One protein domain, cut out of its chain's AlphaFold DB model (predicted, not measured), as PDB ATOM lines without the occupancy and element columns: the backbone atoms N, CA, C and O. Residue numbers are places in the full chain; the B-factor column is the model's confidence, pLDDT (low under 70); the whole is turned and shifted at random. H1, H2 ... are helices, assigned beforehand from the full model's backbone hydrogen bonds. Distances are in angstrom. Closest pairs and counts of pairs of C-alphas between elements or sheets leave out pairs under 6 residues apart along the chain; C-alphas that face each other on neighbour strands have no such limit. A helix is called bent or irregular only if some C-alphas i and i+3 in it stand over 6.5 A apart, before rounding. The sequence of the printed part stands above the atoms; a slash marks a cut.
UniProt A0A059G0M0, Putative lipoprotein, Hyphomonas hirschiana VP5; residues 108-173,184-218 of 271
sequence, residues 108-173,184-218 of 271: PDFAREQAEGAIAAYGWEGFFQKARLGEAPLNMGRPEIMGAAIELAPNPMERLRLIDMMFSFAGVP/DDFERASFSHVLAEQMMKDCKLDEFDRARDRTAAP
ATOM      1  N   PRO A 108     226.455 216.924 256.371       82.12
ATOM      2  CA  PRO A 108     225.121 217.008 255.792       82.12
ATOM      3  C   PRO A 108     224.432 218.300 256.236       82.12
ATOM      4  O   PRO A 108     224.548 218.702 257.400       82.12
ATOM      5  N   ASP A 109     223.739 218.956 255.309       89.94
ATOM      6  CA  ASP A 109     223.027 220.202 255.584       89.94
ATOM      7  C   ASP A 109     221.682 219.894 256.253       89.94
ATOM      8  O   ASP A 109     220.606 220.051 255.680       89.94
ATOM      9  N   PHE A 110     221.756 219.418 257.497       91.81
ATOM     10  CA  PHE A 110     220.586 219.033 258.284       91.81
ATOM     11  C   PHE A 110     219.597 220.188 258.480       91.81
ATOM     12  O   PHE A 110     218.405 219.946 258.655       91.81
ATOM     13  N   ALA A 111     220.075 221.436 258.486       94.62
ATOM     14  CA  ALA A 111     219.211 222.606 258.590       94.62
ATOM     15  C   ALA A 111     218.364 222.762 257.325       94.62
ATOM     16  O   ALA A 111     217.144 222.922 257.419       94.62
ATOM     17  N   ARG A 112     218.988 222.642 256.148       95.50
ATOM     18  CA  ARG A 112     218.282 222.650 254.868       95.50
ATOM     19  C   ARG A 112     217.351 221.457 254.709       95.50
ATOM     20  O   ARG A 112     216.198 221.667 254.353       95.50
ATOM     21  N   GLU A 113     217.796 220.243 255.023       95.81
ATOM     22  CA  GLU A 113     216.951 219.042 254.948       95.81
ATOM     23  C   GLU A 113     215.700 219.178 255.831       95.81
ATOM     24  O   GLU A 113     214.588 218.861 255.402       95.81
ATOM     25  N   GLN A 114     215.849 219.707 257.050       96.50
ATOM     26  CA  GLN A 114     214.711 219.972 257.932       96.50
ATOM     27  C   GLN A 114     213.812 221.098 257.417       96.50
ATOM     28  O   GLN A 114     212.590 220.989 257.533       96.50
ATOM     29  N   ALA A 115     214.381 222.158 256.838       97.25
ATOM     30  CA  ALA A 115     213.608 223.231 256.225       97.25
ATOM     31  C   ALA A 115     212.783 222.716 255.036       97.25
ATOM     32  O   ALA A 115     211.570 222.915 255.002       97.25
ATOM     33  N   GLU A 116     213.413 221.995 254.105       97.44
ATOM     34  CA  GLU A 116     212.765 221.373 252.947       97.44
ATOM     35  C   GLU A 116     211.666 220.401 253.391       97.44
ATOM     36  O   GLU A 116     210.534 220.496 252.917       97.44
ATOM     37  N   GLY A 117     211.961 219.527 254.359       97.19
ATOM     38  CA  GLY A 117     210.989 218.588 254.914       97.19
ATOM     39  C   GLY A 117     209.794 219.281 255.575       97.19
ATOM     40  O   GLY A 117     208.648 218.901 255.334       97.19
ATOM     41  N   ALA A 118     210.032 220.329 256.366       97.00
ATOM     42  CA  ALA A 118     208.971 221.093 257.019       97.00
ATOM     43  C   ALA A 118     208.100 221.859 256.010       97.00
ATOM     44  O   ALA A 118     206.874 221.845 256.123       97.00
ATOM     45  N   ILE A 119     208.712 222.494 255.007       97.69
ATOM     46  CA  ILE A 119     207.991 223.211 253.947       97.69
ATOM     47  C   ILE A 119     207.175 222.227 253.101       97.69
ATOM     48  O   ILE A 119     206.013 222.499 252.807       97.69
ATOM     49  N   ALA A 120     207.737 221.069 252.746       97.56
ATOM     50  CA  ALA A 120     207.034 220.047 251.975       97.56
ATOM     51  C   ALA A 120     205.845 219.445 252.745       97.56
ATOM     52  O   ALA A 120     204.793 219.206 252.158       97.56
ATOM     53  N   ALA A 121     205.994 219.222 254.055       97.44
ATOM     54  CA  ALA A 121     204.951 218.619 254.882       97.44
ATOM     55  C   ALA A 121     203.815 219.589 255.249       97.44
ATOM     56  O   ALA A 121     202.662 219.169 255.333       97.44
ATOM     57  N   TYR A 122     204.125 220.867 255.493       96.62
ATOM     58  CA  TYR A 122     203.175 221.814 256.097       96.62
ATOM     59  C   TYR A 122     202.892 223.057 255.241       96.62
ATOM     60  O   TYR A 122     202.055 223.883 255.611       96.62
ATOM     61  N   GLY A 123     203.583 223.215 254.112       96.88
ATOM     62  CA  GLY A 123     203.586 224.455 253.345       96.88
ATOM     63  C   GLY A 123     204.230 225.619 254.106       96.88
ATOM     64  O   GLY A 123     204.648 225.502 255.259       96.88
ATOM     65  N   TRP A 124     204.285 226.784 253.460       96.25
ATOM     66  CA  TRP A 124     204.898 227.986 254.037       96.25
ATOM     67  C   TRP A 124     204.161 228.514 255.269       96.25
ATOM     68  O   TRP A 124     204.792 228.823 256.276       96.25
ATOM     69  N   GLU A 125     202.827 228.556 255.246       96.38
ATOM     70  CA  GLU A 125     202.055 229.001 256.415       96.38
ATOM     71  C   GLU A 125     202.246 228.078 257.622       96.38
ATOM     72  O   GLU A 125     202.464 228.554 258.738       96.38
ATOM     73  N   GLY A 126     202.236 226.760 257.400       96.69
ATOM     74  CA  GLY A 126     202.496 225.788 258.456       96.69
ATOM     75  C   GLY A 126     203.929 225.877 258.985       96.69
ATOM     76  O   GLY A 126     204.136 225.816 260.198       96.69
ATOM     77  N   PHE A 127     204.909 226.117 258.109       97.50
ATOM     78  CA  PHE A 127     206.291 226.390 258.505       97.50
ATOM     79  C   PHE A 127     206.381 227.608 259.437       97.50
ATOM     80  O   PHE A 127     206.942 227.508 260.527       97.50
ATOM     81  N   PHE A 128     205.763 228.738 259.072       96.62
ATOM     82  CA  PHE A 128     205.743 229.936 259.918       96.62
ATOM     83  C   PHE A 128     205.028 229.716 261.248       96.62
ATOM     84  O   PHE A 128     205.480 230.207 262.283       96.62
ATOM     85  N   GLN A 129     203.907 228.995 261.242       96.56
ATOM     86  CA  GLN A 129     203.181 228.682 262.467       96.56
ATOM     87  C   GLN A 129     204.050 227.854 263.418       96.56
ATOM     88  O   GLN A 129     204.185 228.212 264.587       96.56
ATOM     89  N   LYS A 130     204.705 226.805 262.914       96.25
ATOM     90  CA  LYS A 130     205.611 225.970 263.710       96.25
ATOM     91  C   LYS A 130     206.828 226.735 264.206       96.25
ATOM     92  O   LYS A 130     207.195 226.589 265.369       96.25
ATOM     93  N   ALA A 131     207.396 227.602 263.368       95.81
ATOM     94  CA  ALA A 131     208.483 228.487 263.760       95.81
ATOM     95  C   ALA A 131     208.073 229.385 264.935       95.81
ATOM     96  O   ALA A 131     208.824 229.498 265.895       95.81
ATOM     97  N   ARG A 132     206.867 229.967 264.919       94.31
ATOM     98  CA  ARG A 132     206.343 230.777 266.038       94.31
ATOM     99  C   ARG A 132     206.122 229.969 267.306       94.31
ATOM    100  O   ARG A 132     206.455 230.445 268.386       94.31
ATOM    101  N   LEU A 133     205.567 228.770 267.172       93.38
ATOM    102  CA  LEU A 133     205.253 227.907 268.309       93.38
ATOM    103  C   LEU A 133     206.485 227.175 268.865       93.38
ATOM    104  O   LEU A 133     206.408 226.620 269.955       93.38
ATOM    105  N   GLY A 134     207.614 227.181 268.147       91.38
ATOM    106  CA  GLY A 134     208.803 226.415 268.530       91.38
ATOM    107  C   GLY A 134     208.547 224.908 268.506       91.38
ATOM    108  O   GLY A 134     209.080 224.172 269.330       91.38
ATOM    109  N   GLU A 135     207.683 224.449 267.601       93.25
ATOM    110  CA  GLU A 135     207.312 223.040 267.470       93.25
ATOM    111  C   GLU A 135     208.258 222.285 266.544       93.25
ATOM    112  O   GLU A 135     208.825 222.860 265.616       93.25
ATOM    113  N   ALA A 136     208.333 220.963 266.716       90.94
ATOM    114  CA  ALA A 136     209.052 220.099 265.791       90.94
ATOM    115  C   ALA A 136     208.608 220.317 264.324       90.94
ATOM    116  O   ALA A 136     207.397 220.429 264.061       90.94
ATOM    117  N   PRO A 137     209.566 220.371 263.373       91.12
ATOM    118  CA  PRO A 137     211.017 220.163 263.558       91.12
ATOM    119  C   PRO A 137     211.813 221.413 263.999       91.12
ATOM    120  O   PRO A 137     213.009 221.335 264.234       91.12
ATOM    121  N   LEU A 138     211.165 222.569 264.156       92.38
ATOM    122  CA  LEU A 138     211.787 223.847 264.526       92.38
ATOM    123  C   LEU A 138     211.972 224.034 266.044       92.38
ATOM    124  O   LEU A 138     212.166 225.152 266.506       92.38
ATOM    125  N   ASN A 139     211.894 222.975 266.847       88.75
ATOM    126  CA  ASN A 139     212.107 223.044 268.297       88.75
ATOM    127  C   ASN A 139     213.593 222.956 268.691       88.75
ATOM    128  O   ASN A 139     213.941 223.236 269.836       88.75
ATOM    129  N   MET A 140     214.469 222.554 267.764       86.44
ATOM    130  CA  MET A 140     215.925 222.528 267.936       86.44
ATOM    131  C   MET A 140     216.593 223.091 266.683       86.44
ATOM    132  O   MET A 140     216.201 222.745 265.576       86.44
ATOM    133  N   GLY A 141     217.599 223.957 266.844       90.50
ATOM    134  CA  GLY A 141     218.277 224.583 265.698       90.50
ATOM    135  C   GLY A 141     217.361 225.483 264.859       90.50
ATOM    136  O   GLY A 141     217.547 225.621 263.652       90.50
ATOM    137  N   ARG A 142     216.324 226.064 265.483       95.38
ATOM    138  CA  ARG A 142     215.350 226.937 264.816       95.38
ATOM    139  C   ARG A 142     216.010 228.070 264.021       95.38
ATOM    140  O   ARG A 142     215.594 228.265 262.879       95.38
ATOM    141  N   PRO A 143     217.022 228.789 264.552       96.00
ATOM    142  CA  PRO A 143     217.720 229.824 263.794       96.00
ATOM    143  C   PRO A 143     218.320 229.304 262.490       96.00
ATOM    144  O   PRO A 143     218.117 229.915 261.444       96.00
ATOM    145  N   GLU A 144     219.011 228.167 262.532       96.19
ATOM    146  CA  GLU A 144     219.699 227.576 261.386       96.19
ATOM    147  C   GLU A 144     218.705 227.030 260.353       96.19
ATOM    148  O   GLU A 144     218.857 227.290 259.160       96.19
ATOM    149  N   ILE A 145     217.645 226.341 260.799       97.44
ATOM    150  CA  ILE A 145     216.572 225.833 259.925       97.44
ATOM    151  C   ILE A 145     215.857 226.995 259.224       97.44
ATOM    152  O   ILE A 145     215.639 226.960 258.013       97.44
ATOM    153  N   MET A 146     215.508 228.051 259.965       98.06
ATOM    154  CA  MET A 146     214.903 229.248 259.376       98.06
ATOM    155  C   MET A 146     215.877 229.963 258.434       98.06
ATOM    156  O   MET A 146     215.459 230.398 257.368       98.06
ATOM    157  N   GLY A 147     217.167 230.030 258.768       97.19
ATOM    158  CA  GLY A 147     218.203 230.565 257.883       97.19
ATOM    159  C   GLY A 147     218.281 229.826 256.549       97.19
ATOM    160  O   GLY A 147     218.256 230.458 255.497       97.19
ATOM    161  N   ALA A 148     218.289 228.490 256.574       97.00
ATOM    162  CA  ALA A 148     218.281 227.674 255.361       97.00
ATOM    163  C   ALA A 148     217.005 227.890 254.523       97.00
ATOM    164  O   ALA A 148     217.070 227.971 253.295       97.00
ATOM    165  N   ALA A 149     215.850 228.068 255.173       97.38
ATOM    166  CA  ALA A 149     214.590 228.357 254.492       97.38
ATOM    167  C   ALA A 149     214.595 229.695 253.721       97.38
ATOM    168  O   ALA A 149     213.853 229.826 252.749       97.38
ATOM    169  N   ILE A 150     215.453 230.667 254.064       97.31
ATOM    170  CA  ILE A 150     215.569 231.935 253.315       97.31
ATOM    171  C   ILE A 150     215.950 231.686 251.849       97.31
ATOM    172  O   ILE A 150     215.430 232.360 250.958       97.31
ATOM    173  N   GLU A 151     216.838 230.725 251.583       93.75
ATOM    174  CA  GLU A 151     217.261 230.369 250.220       93.75
ATOM    175  C   GLU A 151     216.202 229.550 249.463       93.75
ATOM    176  O   GLU A 151     216.222 229.498 248.235       93.75
ATOM    177  N   LEU A 152     215.266 228.933 250.188       96.69
ATOM    178  CA  LEU A 152     214.178 228.116 249.640       96.69
ATOM    179  C   LEU A 152     212.901 228.925 249.376       96.69
ATOM    180  O   LEU A 152     211.941 228.393 248.815       96.69
ATOM    181  N   ALA A 153     212.861 230.192 249.803       96.44
ATOM    182  CA  ALA A 153     211.688 231.041 249.686       96.44
ATOM    183  C   ALA A 153     211.215 231.150 248.220       96.44
ATOM    184  O   ALA A 153     212.001 231.508 247.342       96.44
ATOM    185  N   PRO A 154     209.925 230.896 247.929       95.00
ATOM    186  CA  PRO A 154     209.418 230.791 246.560       95.00
ATOM    187  C   PRO A 154     209.361 232.143 245.848       95.00
ATOM    188  O   PRO A 154     209.223 232.206 244.629       95.00
ATOM    189  N   ASN A 155     209.402 233.237 246.609       95.19
ATOM    190  CA  ASN A 155     209.362 234.595 246.098       95.19
ATOM    191  C   ASN A 155     209.974 235.578 247.121       95.19
ATOM    192  O   ASN A 155     210.146 235.230 248.295       95.19
ATOM    193  N   PRO A 156     210.273 236.824 246.704       95.50
ATOM    194  CA  PRO A 156     210.851 237.832 247.592       95.50
ATOM    195  C   PRO A 156     209.982 238.196 248.803       95.50
ATOM    196  O   PRO A 156     210.529 238.556 249.843       95.50
ATOM    197  N   MET A 157     208.651 238.098 248.700       95.31
ATOM    198  CA  MET A 157     207.745 238.445 249.801       95.31
ATOM    199  C   MET A 157     207.857 237.451 250.957       95.31
ATOM    200  O   MET A 157     208.019 237.871 252.101       95.31
ATOM    201  N   GLU A 158     207.838 236.147 250.673       94.81
ATOM    202  CA  GLU A 158     208.008 235.123 251.713       94.81
ATOM    203  C   GLU A 158     209.402 235.165 252.329       94.81
ATOM    204  O   GLU A 158     209.569 235.011 253.540       94.81
ATOM    205  N   ARG A 159     210.406 235.465 251.502       97.19
ATOM    206  CA  ARG A 159     211.775 235.664 251.963       97.19
ATOM    207  C   ARG A 159     211.872 236.803 252.978       97.19
ATOM    208  O   ARG A 159     212.455 236.623 254.044       97.19
ATOM    209  N   LEU A 160     211.294 237.963 252.655       96.50
ATOM    210  CA  LEU A 160     211.267 239.125 253.548       96.50
ATOM    211  C   LEU A 160     210.486 238.825 254.827       96.50
ATOM    212  O   LEU A 160     210.990 239.073 255.918       96.50
ATOM    213  N   ARG A 161     209.311 238.202 254.709       96.94
ATOM    214  CA  ARG A 161     208.493 237.796 255.859       96.94
ATOM    215  C   ARG A 161     209.256 236.885 256.822       96.94
ATOM    216  O   ARG A 161     209.119 237.028 258.038       96.94
ATOM    217  N   LEU A 162     210.052 235.954 256.299       97.38
ATOM    218  CA  LEU A 162     210.892 235.068 257.100       97.38
ATOM    219  C   LEU A 162     212.024 235.823 257.804       97.38
ATOM    220  O   LEU A 162     212.206 235.648 259.008       97.38
ATOM    221  N   ILE A 163     212.726 236.704 257.088       97.69
ATOM    222  CA  ILE A 163     213.781 237.557 257.658       97.69
ATOM    223  C   ILE A 163     213.222 238.449 258.774       97.69
ATOM    224  O   ILE A 163     213.794 238.507 259.865       97.69
ATOM    225  N   ASP A 164     212.077 239.090 258.551       96.94
ATOM    226  CA  ASP A 164     211.416 239.938 259.546       96.94
ATOM    227  C   ASP A 164     211.024 239.146 260.797       96.94
ATOM    228  O   ASP A 164     211.208 239.607 261.929       96.94
ATOM    229  N   MET A 165     210.535 237.918 260.609       96.69
ATOM    230  CA  MET A 165     210.220 237.014 261.712       96.69
ATOM    231  C   MET A 165     211.464 236.640 262.518       96.69
ATOM    232  O   MET A 165     211.433 236.689 263.747       96.69
ATOM    233  N   MET A 166     212.579 236.337 261.854       97.38
ATOM    234  CA  MET A 166     213.848 236.063 262.530       97.38
ATOM    235  C   MET A 166     214.357 237.291 263.296       97.38
ATOM    236  O   MET A 166     214.815 237.154 264.428       97.38
ATOM    237  N   PHE A 167     214.227 238.504 262.742       95.75
ATOM    238  CA  PHE A 167     214.575 239.739 263.459       95.75
ATOM    239  C   PHE A 167     213.687 239.974 264.685       95.75
ATOM    240  O   PHE A 167     214.157 240.528 265.687       95.75
ATOM    241  N   SER A 168     212.415 239.572 264.613       94.25
ATOM    242  CA  SER A 168     211.497 239.598 265.751       94.25
ATOM    243  C   SER A 168     211.942 238.622 266.843       94.25
ATOM    244  O   SER A 168     211.997 239.028 268.003       94.25
ATOM    245  N   PHE A 169     212.347 237.399 266.482       93.12
ATOM    246  CA  PHE A 169     212.858 236.414 267.441       93.12
ATOM    247  C   PHE A 169     214.194 236.816 268.057       93.12
ATOM    248  O   PHE A 169     214.327 236.738 269.272       93.12
ATOM    249  N   ALA A 170     215.144 237.346 267.280       90.94
ATOM    250  CA  ALA A 170     216.375 237.929 267.821       90.94
ATOM    251  C   ALA A 170     216.073 239.014 268.881       90.94
ATOM    252  O   ALA A 170     216.759 239.129 269.902       90.94
ATOM    253  N   GLY A 171     214.992 239.778 268.680       82.69
ATOM    254  CA  GLY A 171     214.493 240.801 269.599       82.69
ATOM    255  C   GLY A 171     215.483 241.952 269.834       82.69
ATOM    256  O   GLY A 171     216.495 242.078 269.149       82.69
ATOM    257  N   VAL A 172     215.194 242.822 270.807       75.44
ATOM    258  CA  VAL A 172     216.101 243.913 271.225       75.44
ATOM    259  C   VAL A 172     217.023 243.468 272.366       75.44
ATOM    260  O   VAL A 172     216.559 242.713 273.226       75.44
ATOM    261  N   PRO A 173     218.292 243.913 272.427       63.81
ATOM    262  CA  PRO A 173     219.178 243.589 273.546       63.81
ATOM    263  C   PRO A 173     218.487 243.864 274.890       63.81
ATOM    264  O   PRO A 173     217.908 244.935 275.070       63.81
ATOM    265  N   ASP A 184     216.728 231.306 276.231       70.88
ATOM    266  CA  ASP A 184     216.216 232.325 275.317       70.88
ATOM    267  C   ASP A 184     217.331 233.246 274.816       70.88
ATOM    268  O   ASP A 184     217.369 233.588 273.642       70.88
ATOM    269  N   ASP A 185     218.270 233.655 275.672       76.25
ATOM    270  CA  ASP A 185     219.331 234.577 275.256       76.25
ATOM    271  C   ASP A 185     220.323 233.904 274.290       76.25
ATOM    272  O   ASP A 185     220.830 234.562 273.380       76.25
ATOM    273  N   PHE A 186     220.532 232.586 274.421       79.88
ATOM    274  CA  PHE A 186     221.314 231.806 273.458       79.88
ATOM    275  C   PHE A 186     220.620 231.732 272.095       79.88
ATOM    276  O   PHE A 186     221.224 232.075 271.080       79.88
ATOM    277  N   GLU A 187     219.342 231.341 272.058       87.56
ATOM    278  CA  GLU A 187     218.607 231.226 270.794       87.56
ATOM    279  C   GLU A 187     218.519 232.576 270.069       87.56
ATOM    280  O   GLU A 187     218.710 232.664 268.854       87.56
ATOM    281  N   ARG A 188     218.300 233.655 270.822       90.19
ATOM    282  CA  ARG A 188     218.267 235.019 270.287       90.19
ATOM    283  C   ARG A 188     219.596 235.431 269.668       90.19
ATOM    284  O   ARG A 188     219.599 235.995 268.575       90.19
ATOM    285  N   ALA A 189     220.715 235.124 270.326       87.69
ATOM    286  CA  ALA A 189     222.042 235.374 269.775       87.69
ATOM    287  C   ALA A 189     222.304 234.541 268.507       87.69
ATOM    288  O   ALA A 189     222.894 235.062 267.558       87.69
ATOM    289  N   SER A 190     221.823 233.294 268.451       92.38
ATOM    290  CA  SER A 190     221.894 232.454 267.247       92.38
ATOM    291  C   SER A 190     221.073 233.025 266.086       92.38
ATOM    292  O   SER A 190     221.580 233.088 264.968       92.38
ATOM    293  N   PHE A 191     219.857 233.532 266.326       96.00
ATOM    294  CA  PHE A 191     219.097 234.250 265.289       96.00
ATOM    295  C   PHE A 191     219.868 235.451 264.748       96.00
ATOM    296  O   PHE A 191     219.967 235.617 263.533       96.00
ATOM    297  N   SER A 192     220.446 236.263 265.633       95.81
ATOM    298  CA  SER A 192     221.277 237.403 265.243       95.81
ATOM    299  C   SER A 192     222.489 236.977 264.413       95.81
ATOM    300  O   SER A 192     222.822 237.644 263.435       95.81
ATOM    301  N   HIS A 193     223.129 235.856 264.759       96.19
ATOM    302  CA  HIS A 193     224.264 235.319 264.010       96.19
ATOM    303  C   HIS A 193     223.869 234.912 262.587       96.19
ATOM    304  O   HIS A 193     224.487 235.368 261.623       96.19
ATOM    305  N   VAL A 194     222.810 234.107 262.455       97.25
ATOM    306  CA  VAL A 194     222.301 233.639 261.157       97.25
ATOM    307  C   VAL A 194     221.841 234.818 260.295       97.25
ATOM    308  O   VAL A 194     222.138 234.868 259.103       97.25
ATOM    309  N   LEU A 195     221.174 235.811 260.895       98.06
ATOM    310  CA  LEU A 195     220.795 237.044 260.204       98.06
ATOM    311  C   LEU A 195     222.014 237.841 259.738       98.06
ATOM    312  O   LEU A 195     222.035 238.270 258.591       98.06
ATOM    313  N   ALA A 196     223.037 238.021 260.578       98.19
ATOM    314  CA  ALA A 196     224.255 238.727 260.183       98.19
ATOM    315  C   ALA A 196     224.948 238.017 259.010       98.19
ATOM    316  O   ALA A 196     225.356 238.666 258.047       98.19
ATOM    317  N   GLU A 197     225.020 236.685 259.028       97.88
ATOM    318  CA  GLU A 197     225.558 235.926 257.900       97.88
ATOM    319  C   GLU A 197     224.713 236.128 256.632       97.88
ATOM    320  O   GLU A 197     225.260 236.373 255.553       97.88
ATOM    321  N   GLN A 198     223.382 236.072 256.748       97.81
ATOM    322  CA  GLN A 198     222.489 236.264 255.610       97.81
ATOM    323  C   GLN A 198     222.582 237.679 255.031       97.81
ATOM    324  O   GLN A 198     222.693 237.834 253.818       97.81
ATOM    325  N   MET A 199     222.570 238.714 255.872       98.06
ATOM    326  CA  MET A 199     222.655 240.108 255.424       98.06
ATOM    327  C   MET A 199     224.029 240.413 254.821       98.06
ATOM    328  O   MET A 199     224.120 241.138 253.830       98.06
ATOM    329  N   MET A 200     225.091 239.778 255.333       98.00
ATOM    330  CA  MET A 200     226.402 239.792 254.686       98.00
ATOM    331  C   MET A 200     226.350 239.148 253.302       98.00
ATOM    332  O   MET A 200     226.870 239.742 252.359       98.00
ATOM    333  N   LYS A 201     225.723 237.973 253.141       96.19
ATOM    334  CA  LYS A 201     225.569 237.308 251.831       96.19
ATOM    335  C   LYS A 201     224.797 238.194 250.849       96.19
ATOM    336  O   LYS A 201     225.237 238.331 249.706       96.19
ATOM    337  N   ASP A 202     223.729 238.828 251.325       96.25
ATOM    338  CA  ASP A 202     222.820 239.694 250.566       96.25
ATOM    339  C   ASP A 202     223.358 241.109 250.307       96.25
ATOM    340  O   ASP A 202     222.710 241.879 249.598       96.25
ATOM    341  N   CYS A 203     224.515 241.469 250.874       97.44
ATOM    342  CA  CYS A 203     225.097 242.809 250.773       97.44
ATOM    343  C   CYS A 203     224.199 243.921 251.355       97.44
ATOM    344  O   CYS A 203     224.094 245.012 250.797       97.44
ATOM    345  N   LYS A 204     223.544 243.645 252.488       97.38
ATOM    346  CA  LYS A 204     222.623 244.550 253.190       97.38
ATOM    347  C   LYS A 204     223.285 245.137 254.436       97.38
ATOM    348  O   LYS A 204     223.229 244.532 255.500       97.38
ATOM    349  N   LEU A 205     223.977 246.273 254.286       97.62
ATOM    350  CA  LEU A 205     224.828 246.838 255.346       97.62
ATOM    351  C   LEU A 205     224.045 247.225 256.608       97.62
ATOM    352  O   LEU A 205     224.457 246.857 257.704       97.62
ATOM    353  N   ASP A 206     222.925 247.929 256.462       97.62
ATOM    354  CA  ASP A 206     222.168 248.432 257.613       97.62
ATOM    355  C   ASP A 206     221.546 247.279 258.413       97.62
ATOM    356  O   ASP A 206     221.602 247.241 259.645       97.62
ATOM    357  N   GLU A 207     220.992 246.283 257.720       97.12
ATOM    358  CA  GLU A 207     220.446 245.082 258.341       97.12
ATOM    359  C   GLU A 207     221.544 244.180 258.919       97.12
ATOM    360  O   GLU A 207     221.330 243.552 259.958       97.12
ATOM    361  N   PHE A 208     222.723 244.143 258.289       98.19
ATOM    362  CA  PHE A 208     223.904 243.478 258.828       98.19
ATOM    363  C   PHE A 208     224.333 244.107 260.155       98.19
ATOM    364  O   PHE A 208     224.440 243.386 261.146       98.19
ATOM    365  N   ASP A 209     224.532 245.429 260.196       97.06
ATOM    366  CA  ASP A 209     224.966 246.140 261.403       97.06
ATOM    367  C   ASP A 209     223.910 245.957 262.518       97.06
ATOM    368  O   ASP A 209     224.245 245.586 263.645       97.06
ATOM    369  N   ARG A 210     222.613 246.036 262.181       95.38
ATOM    370  CA  ARG A 210     221.506 245.741 263.112       95.38
ATOM    371  C   ARG A 210     221.547 244.317 263.676       95.38
ATOM    372  O   ARG A 210     221.215 244.125 264.848       95.38
ATOM    373  N   ALA A 211     221.845 243.313 262.852       96.19
ATOM    374  CA  ALA A 211     221.920 241.920 263.285       96.19
ATOM    375  C   ALA A 211     223.172 241.673 264.134       96.19
ATOM    376  O   ALA A 211     223.066 241.093 265.215       96.19
ATOM    377  N   ARG A 212     224.332 242.178 263.692       95.19
ATOM    378  CA  ARG A 212     225.616 242.095 264.402       95.19
ATOM    379  C   ARG A 212     225.487 242.592 265.834       95.19
ATOM    380  O   ARG A 212     225.860 241.862 266.749       95.19
ATOM    381  N   ASP A 213     224.905 243.773 266.030       92.19
ATOM    382  CA  ASP A 213     224.777 244.429 267.340       92.19
ATOM    383  C   ASP A 213     223.923 243.628 268.348       92.19
ATOM    384  O   ASP A 213     223.884 243.941 269.538       92.19
ATOM    385  N   ARG A 214     223.229 242.579 267.886       90.38
ATOM    386  CA  ARG A 214     222.396 241.677 268.697       90.38
ATOM    387  C   ARG A 214     223.012 240.291 268.888       90.38
ATOM    388  O   ARG A 214     222.357 239.401 269.435       90.38
ATOM    389  N   THR A 215     224.219 240.065 268.380       89.94
ATOM    390  CA  THR A 215     224.963 238.819 268.601       89.94
ATOM    391  C   THR A 215     225.598 238.820 269.993       89.94
ATOM    392  O   THR A 215     225.652 239.847 270.663       89.94
ATOM    393  N   ALA A 216     226.087 237.665 270.447       85.94
ATOM    394  CA  ALA A 216     226.730 237.558 271.760       85.94
ATOM    395  C   ALA A 216     228.099 238.268 271.848       85.94
ATOM    396  O   ALA A 216     228.539 238.579 272.948       85.94
ATOM    397  N   ALA A 217     228.767 238.493 270.710       87.62
ATOM    398  CA  ALA A 217     230.098 239.103 270.619       87.62
ATOM    399  C   ALA A 217     230.191 239.982 269.352       87.62
ATOM    400  O   ALA A 217     230.850 239.586 268.381       87.62
ATOM    401  N   PRO A 218     229.467 241.118 269.301       91.19
ATOM    402  CA  PRO A 218     229.368 241.975 268.113       91.19
ATOM    403  C   PRO A 218     230.724 242.490 267.612       91.19
ATOM    404  O   PRO A 218     230.902 242.677 266.413       91.19
TER     405      PRO A 218
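Overview. This is residues 108 to 173 and 184 to 218 of the 271 residues of the protein "Putative lipoprotein" of Hyphomonas hirschiana VP5 (UniProt A0A059G0M0). Helices stand side by side in a bundle: H1b, H2, H3 and H4 run up and down, each against the one before it in the chain, with the short H5 folded back along H4 at one end and the other arm of the bent H1, H1a, crossing H2 steeply at the other end. The bundle is loosest at H1b, which comes close to H2 and H3 without clearly touching either. The printed part has 101 residues with five named helices, H1 to H5 in chain order, and no named strand, and its class is all helix. It is compact, with a radius of gyration of the C-alphas of 12.7 A, and rounded, spanning 36 by 28 by 26 A.

Along the chain. H1, residues 110 to 133, is the longest helix by residues; by its hydrogen bonds it was assigned as one helix, but it is bent, with C-alphas 121 and 124 9.4 A apart. Its arms are H1a, residues 110 to 121, 16.0 A long from C-alpha 110 at (220.586, 219.033, 258.284), and H1b, residues 124 to 133, 14.3 A. H2 is residues 142 to 152, 15.3 A. H3 is residues 156 to 170, 21.0 A. H4 is residues 184 to 201, 25.8 A, from C-alpha 184 at (216.216, 232.325, 275.317). H5 is residues 205 to 212, 10.3 A, ending at C-alpha 212 at (225.616, 242.095, 264.402).

Arrangement. H1a and H1b touch only at the corner, and only just, with 3 pairs of C-alphas within 8 A; the closest are those of Ile 119 and Phe 127, 5.8 A, at a steep tilt of 62 degrees. With residues 111 to 116 alone, H1a touches H2; the closest C-alphas, of Ala 111 and Ile 145, are 4.4 A apart, and the steep tilt of 69 degrees is only just short of about perpendicular. H2 and H3 form a helical hairpin, a shallow tilt of 14 degrees, opposite ways, closest at the C-alphas of Ile 150 and Arg 159, 5.5 A. H2 touches H4 the same way at a shallow tilt of 25 degrees, closest at the C-alphas of Pro 143 and Phe 191, 4.9 A. With residues 187 to 195 alone, H4 touches H3, closest at the C-alphas of Ala 170 and Arg 188, 4.3 A. H4 and H5 form a second helical hairpin, in which H4 touches with residues 192 to 200 alone; the C-alphas of Met 199 and Phe 208, the closest, are 5.0 A apart. H1b and H5 are apart. In H1a, H1b, H3, H4 and H5 every O i to N i+4 pair is within hydrogen-bond range; in H2, 5 of 7 are.

Size, cuts and confidence. The C-alphas farthest apart, of Ala 121 and Pro 218, are 36.3 A apart. Residues 174 to 183 are cut out, and C-alphas 173 and 184 stand 11.8 A apart across the cut. Of the links that are printed whole, H2 to H3 and H4 to H5 are tight and H1 to H2 is short. The mean pLDDT of the printed part is 93.8, and residue 173 alone is under 70.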